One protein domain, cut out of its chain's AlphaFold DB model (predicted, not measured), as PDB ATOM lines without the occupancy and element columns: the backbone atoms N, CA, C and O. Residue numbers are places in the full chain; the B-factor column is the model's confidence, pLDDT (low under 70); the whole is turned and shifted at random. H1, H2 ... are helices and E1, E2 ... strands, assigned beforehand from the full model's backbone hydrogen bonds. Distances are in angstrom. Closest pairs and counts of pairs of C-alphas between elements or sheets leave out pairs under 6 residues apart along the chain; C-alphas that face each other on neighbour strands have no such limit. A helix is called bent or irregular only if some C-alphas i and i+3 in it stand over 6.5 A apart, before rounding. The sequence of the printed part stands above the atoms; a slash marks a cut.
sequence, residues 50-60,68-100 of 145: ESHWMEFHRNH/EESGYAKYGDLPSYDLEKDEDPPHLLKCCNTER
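AT A GLANCE: This is residues 50 to 60 and 68 to 100 of the 145 residues of an uncharacterized protein of Pseudogymnoascus sp. VKM F-4513 (FW-928) (UniProt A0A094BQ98). A small hairpin of two antiparallel strands, E1 and E2, has one short helix, H1, near its E2 strand, and a wide loop, residues 77 to 90, joins the two strands at one end. After E2 the printed part folds back, and residues 98 to 99 pair with residues 94 to 95 of E2, antiparallel. The printed part has 44 residues, under half of them in named elements: one helix and two strands, in the order H1, E1, E2, of mixed class. It is compact, with a radius of gyration of the C-alphas of 10.2 A and spans of 29 by 22 by 15 A.

IN THESE COORDINATES: E2 is residues 91 to 95, 11.2 A from first to last C-alpha, and ends at C-alpha 95 at (171.999, 148.036, 175.872). E1 is residues 73 to 76, 10.4 A long, and begins at C-alpha 73 at (175.897, 149.664, 176.960). H1 is residues 50 to 60, 15.8 A long, with C-alpha 50 at (164.885, 148.338, 165.971). H1 is irregular: C-alphas 56 and 59 are 7.0 A apart.

HOW THE PARTS SIT: E1 and E2 are antiparallel neighbours and form a hairpin, with 154 degrees between their directions. C-alphas 73 and 95 face each other at 4.4 A. N 74 and O 94, at 2.9 A, and N 93 and O 74, at 2.8 A, are within hydrogen-bond range. The closest C-alphas of H1 and E2 are those of His 57 and Cys 95, 6.4 A apart. In H1, 5 of 7 O i to N i+4 pairs are within hydrogen-bond range.

THE WHOLE: The two C-alphas farthest apart, those of Gly 71 and Glu 84, are 30.2 A apart. Residues 61 to 67 are not printed, and C-alphas 60 and 68 are 14.3 A apart across this cut, which lies in the link from H1 to E1. The link from E1 to E2, 14 residues, is long. The mean pLDDT of the printed part is 80.9, and residues 59 to 60 and 68 to 71 of this model are under 70.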
ATOM      1  N   GLU A  50     163.661 147.548 165.835       87.94
ATOM      2  CA  GLU A  50     164.885 148.338 165.971       87.94
ATOM      3  C   GLU A  50     164.592 149.763 166.431       87.94
ATOM      4  O   GLU A  50     165.220 150.248 167.369       87.94
ATOM      5  N   SER A  51     163.598 150.415 165.829       86.06
ATOM      6  CA  SER A  51     163.217 151.779 166.187       86.06
ATOM      7  C   SER A  51     162.722 151.872 167.631       86.06
ATOM      8  O   SER A  51     163.187 152.733 168.371       86.06
ATOM      9  N   HIS A  52     161.849 150.956 168.064       87.56
ATOM     10  CA  HIS A  52     161.376 150.899 169.453       87.56
ATOM     11  C   HIS A  52     162.506 150.575 170.433       87.56
ATOM     12  O   HIS A  52     162.565 151.131 171.530       87.56
ATOM     13  N   TRP A  53     163.421 149.684 170.044       89.19
ATOM     14  CA  TRP A  53     164.600 149.374 170.838       89.19
ATOM     15  C   TRP A  53     165.475 150.619 171.005       89.19
ATOM     16  O   TRP A  53     165.857 150.942 172.126       89.19
ATOM     17  N   MET A  54     165.732 151.361 169.927       86.31
ATOM     18  CA  MET A  54     166.504 152.603 169.969       86.31
ATOM     19  C   MET A  54     165.818 153.679 170.813       86.31
ATOM     20  O   MET A  54     166.482 154.306 171.631       86.31
ATOM     21  N   GLU A  55     164.507 153.877 170.664       84.50
ATOM     22  CA  GLU A  55     163.742 154.851 171.454       84.50
ATOM     23  C   GLU A  55     163.820 154.554 172.956       84.50
ATOM     24  O   GLU A  55     164.075 155.457 173.751       84.50
ATOM     25  N   PHE A  56     163.674 153.285 173.343       83.50
ATOM     26  CA  PHE A  56     163.740 152.883 174.746       83.50
ATOM     27  C   PHE A  56     165.150 153.018 175.338       83.50
ATOM     28  O   PHE A  56     165.300 153.401 176.496       83.50
ATOM     29  N   HIS A  57     166.195 152.708 174.561       83.81
ATOM     30  CA  HIS A  57     167.559 152.611 175.089       83.81
ATOM     31  C   HIS A  57     168.404 153.879 174.915       83.81
ATOM     32  O   HIS A  57     169.376 154.035 175.652       83.81
ATOM     33  N   ARG A  58     168.034 154.810 174.022       72.88
ATOM     34  CA  ARG A  58     168.794 156.048 173.740       72.88
ATOM     35  C   ARG A  58     169.043 156.907 174.987       72.88
ATOM     36  O   ARG A  58     170.067 157.576 175.070       72.88
ATOM     37  N   ASN A  59     168.133 156.882 175.960       68.38
ATOM     38  CA  ASN A  59     168.207 157.706 177.172       68.38
ATOM     39  C   ASN A  59     168.904 157.019 178.359       68.38
ATOM     40  O   ASN A  59     169.150 157.668 179.372       68.38
ATOM     41  N   HIS A  60     169.245 155.732 178.254       65.88
ATOM     42  CA  HIS A  60     170.071 155.041 179.256       65.88
ATOM     43  C   HIS A  60     171.574 155.268 179.035       65.88
ATOM     44  O   HIS A  60     172.395 154.733 179.773       65.88
ATOM     45  N   GLU A  68     183.878 154.601 178.270       49.34
ATOM     46  CA  GLU A  68     184.231 153.282 178.739       49.34
ATOM     47  C   GLU A  68     182.989 152.400 178.657       49.34
ATOM     48  O   GLU A  68     181.854 152.849 178.800       49.34
ATOM     49  N   GLU A  69     183.232 151.126 178.383       52.19
ATOM     50  CA  GLU A  69     182.264 150.045 178.430       52.19
ATOM     51  C   GLU A  69     181.554 150.053 179.792       52.19
ATOM     52  O   GLU A  69     181.957 149.382 180.742       52.19
ATOM     53  N   SER A  70     180.486 150.844 179.925       56.97
ATOM     54  CA  SER A  70     179.553 150.643 181.019       56.97
ATOM     55  C   SER A  70     179.053 149.210 180.863       56.97
ATOM     56  O   SER A  70     178.740 148.781 179.750       56.97
ATOM     57  N   GLY A  71     178.955 148.445 181.952       62.22
ATOM     58  CA  GLY A  71     178.503 147.045 181.883       62.22
ATOM     59  C   GLY A  71     177.116 146.855 181.243       62.22
ATOM     60  O   GLY A  71     176.673 145.725 181.059       62.22
ATOM     61  N   TYR A  72     176.432 147.951 180.898       70.38
ATOM     62  CA  TYR A  72     175.085 147.994 180.363       70.38
ATOM     63  C   TYR A  72     174.983 148.464 178.915       70.38
ATOM     64  O   TYR A  72     173.939 148.190 178.335       70.38
ATOM     65  N   ALA A  73     175.984 149.129 178.322       80.25
ATOM     66  CA  ALA A  73     175.897 149.664 176.960       80.25
ATOM     67  C   ALA A  73     177.208 149.494 176.180       80.25
ATOM     68  O   ALA A  73     178.289 149.788 176.688       80.25
ATOM     69  N   LYS A  74     177.099 149.060 174.919       83.94
ATOM     70  CA  LYS A  74     178.235 148.905 174.005       83.94
ATOM     71  C   LYS A  74     178.010 149.712 172.737       83.94
ATOM     72  O   LYS A  74     177.000 149.524 172.058       83.94
ATOM     73  N   TYR A  75     178.999 150.530 172.401       85.69
ATOM     74  CA  TYR A  75     179.053 151.305 171.168       85.69
ATOM     75  C   TYR A  75     180.093 150.741 170.194       85.69
ATOM     76  O   TYR A  75     181.064 150.111 170.619       85.69
ATOM     77  N   GLY A  76     179.901 150.957 168.894       85.81
ATOM     78  CA  GLY A  76     180.864 150.556 167.868       85.81
ATOM     79  C   GLY A  76     180.322 150.692 166.450       85.81
ATOM     80  O   GLY A  76     179.345 151.400 166.220       85.81
ATOM     81  N   ASP A  77     180.964 149.989 165.516       87.69
ATOM     82  CA  ASP A  77     180.546 149.955 164.115       87.69
ATOM     83  C   ASP A  77     179.274 149.119 163.953       87.69
ATOM     84  O   ASP A  77     179.226 147.945 164.333       87.69
ATOM     85  N   LEU A  78     178.244 149.722 163.365       85.44
ATOM     86  CA  LEU A  78     176.959 149.078 163.140       85.44
ATOM     87  C   LEU A  78     177.031 148.072 161.984       85.44
ATOM     88  O   LEU A  78     177.333 148.447 160.845       85.44
ATOM     89  N   PRO A  79     176.717 146.784 162.224       78.19
ATOM     90  CA  PRO A  79     176.651 145.813 161.148       78.19
ATOM     91  C   PRO A  79     175.574 146.206 160.131       78.19
ATOM     92  O   PRO A  79     174.394 146.339 160.463       78.19
ATOM     93  N   SER A  80     175.981 146.306 158.863       83.31
ATOM     94  CA  SER A  80     175.138 146.752 157.738       83.31
ATOM     95  C   SER A  80     174.644 148.196 157.863       83.31
ATOM     96  O   SER A  80     173.461 148.456 157.661       83.31
ATOM     97  N   TYR A  81     175.539 149.102 158.246       84.44
ATOM     98  CA  TYR A  81     175.293 150.540 158.256       84.44
ATOM     99  C   TYR A  81     174.696 151.039 156.926       84.44
ATOM    100  O   TYR A  81     175.226 150.744 155.850       84.44
ATOM    101  N   ASP A  82     173.609 151.799 157.018       85.38
ATOM    102  CA  ASP A  82     172.913 152.452 155.912       85.38
ATOM    103  C   ASP A  82     172.968 153.974 156.120       85.38
ATOM    104  O   ASP A  82     172.336 154.509 157.028       85.38
ATOM    105  N   LEU A  83     173.719 154.668 155.255       86.81
ATOM    106  CA  LEU A  83     173.934 156.123 155.305       86.81
ATOM    107  C   LEU A  83     172.633 156.943 155.297       86.81
ATOM    108  O   LEU A  83     172.635 158.074 155.773       86.81
ATOM    109  N   GLU A  84     171.547 156.422 154.718       85.56
ATOM    110  CA  GLU A  84     170.276 157.151 154.633       85.56
ATOM    111  C   GLU A  84     169.378 156.928 155.855       85.56
ATOM    112  O   GLU A  84     168.462 157.719 156.091       85.56
ATOM    113  N   LYS A  85     169.606 155.851 156.618       82.75
ATOM    114  CA  LYS A  85     168.695 155.407 157.686       82.75
ATOM    115  C   LYS A  85     169.304 155.434 159.078       82.75
ATOM    116  O   LYS A  85     168.567 155.634 160.041       82.75
ATOM    117  N   ASP A  86     170.602 155.192 159.185       85.81
ATOM    118  CA  ASP A  86     171.296 155.073 160.460       85.81
ATOM    119  C   ASP A  86     171.876 156.425 160.904       85.81
ATOM    120  O   ASP A  86     172.277 157.259 160.090       85.81
ATOM    121  N   GLU A  87     171.930 156.646 162.219       83.19
ATOM    122  CA  GLU A  87     172.559 157.828 162.809       83.19
ATOM    123  C   GLU A  87     174.079 157.899 162.553       83.19
ATOM    124  O   GLU A  87     174.703 156.917 162.152       83.19
ATOM    125  N   ASP A  88     174.701 159.056 162.794       84.06
ATOM    126  CA  ASP A  88     176.161 159.175 162.731       84.06
ATOM    127  C   ASP A  88     176.836 158.339 163.842       84.06
ATOM    128  O   ASP A  88     176.304 158.242 164.952       84.06
ATOM    129  N   PRO A  89     178.013 157.740 163.579       82.69
ATOM    130  CA  PRO A  89     178.741 156.954 164.574       82.69
ATOM    131  C   PRO A  89     179.204 157.796 165.785       82.69
ATOM    132  O   PRO A  89     179.429 159.003 165.653       82.69
ATOM    133  N   PRO A  90     179.453 157.163 166.953       80.00
ATOM    134  CA  PRO A  90     179.411 155.718 167.191       80.00
ATOM    135  C   PRO A  90     177.990 155.190 167.454       80.00
ATOM    136  O   PRO A  90     177.191 155.832 168.135       80.00
ATOM    137  N   HIS A  91     177.688 153.983 166.971       86.19
ATOM    138  CA  HIS A  91     176.350 153.395 167.069       86.19
ATOM    139  C   HIS A  91     176.171 152.562 168.330       86.19
ATOM    140  O   HIS A  91     177.068 151.816 168.719       86.19
ATOM    141  N   LEU A  92     174.985 152.633 168.935       86.44
ATOM    142  CA  LEU A  92     174.621 151.769 170.054       86.44
ATOM    143  C   LEU A  92     174.346 150.350 169.529       86.44
ATOM    144  O   LEU A  92     173.392 150.140 168.780       86.44
ATOM    145  N   LEU A  93     175.182 149.383 169.910       87.19
ATOM    146  CA  LEU A  93     175.099 147.985 169.465       87.19
ATOM    147  C   LEU A  93     174.377 147.088 170.473       87.19
ATOM    148  O   LEU A  93     173.748 146.107 170.089       87.19
ATOM    149  N   LYS A  94     174.470 147.420 171.762       87.31
ATOM    150  CA  LYS A  94     173.897 146.648 172.867       87.31
ATOM    151  C   LYS A  94     173.533 147.582 174.007       87.31
ATOM    152  O   LYS A  94     174.301 148.494 174.307       87.31
ATOM    153  N   CYS A  95     172.411 147.328 174.668       85.94
ATOM    154  CA  CYS A  95     171.999 148.036 175.872       85.94
ATOM    155  C   CYS A  95     171.121 147.144 176.764       85.94
ATOM    156  O   CYS A  95     170.381 146.299 176.257       85.94
ATOM    157  N   CYS A  96     171.198 147.303 178.088       82.00
ATOM    158  CA  CYS A  96     170.394 146.540 179.056       82.00
ATOM    159  C   CYS A  96     170.501 145.021 178.830       82.00
ATOM    160  O   CYS A  96     169.518 144.288 178.889       82.00
ATOM    161  N   ASN A  97     171.720 144.572 178.519       83.50
ATOM    162  CA  ASN A  97     172.081 143.224 178.080       83.50
ATOM    163  C   ASN A  97     171.508 142.787 176.720       83.50
ATOM    164  O   ASN A  97     172.045 141.853 176.134       83.50
ATOM    165  N   THR A  98     170.510 143.461 176.163       85.12
ATOM    166  CA  THR A  98     169.933 143.124 174.856       85.12
ATOM    167  C   THR A  98     170.772 143.665 173.695       85.12
ATOM    168  O   THR A  98     171.282 144.783 173.756       85.12
ATOM    169  N   GLU A  99     170.930 142.869 172.638       87.69
ATOM    170  CA  GLU A  99     171.570 143.308 171.391       87.69
ATOM    171  C   GLU A  99     170.589 144.149 170.562       87.69
ATOM    172  O   GLU A  99     169.389 143.855 170.544       87.69
ATOM    173  N   ARG A 100     171.095 145.158 169.841       87.94
ATOM    174  CA  ARG A 100     170.301 145.946 168.890       87.94
ATOM    175  C   ARG A 100     169.763 145.009 167.799       87.94
ATOM    176  O   ARG A 100     170.557 144.401 167.073       87.94
TER     177      ARG A 100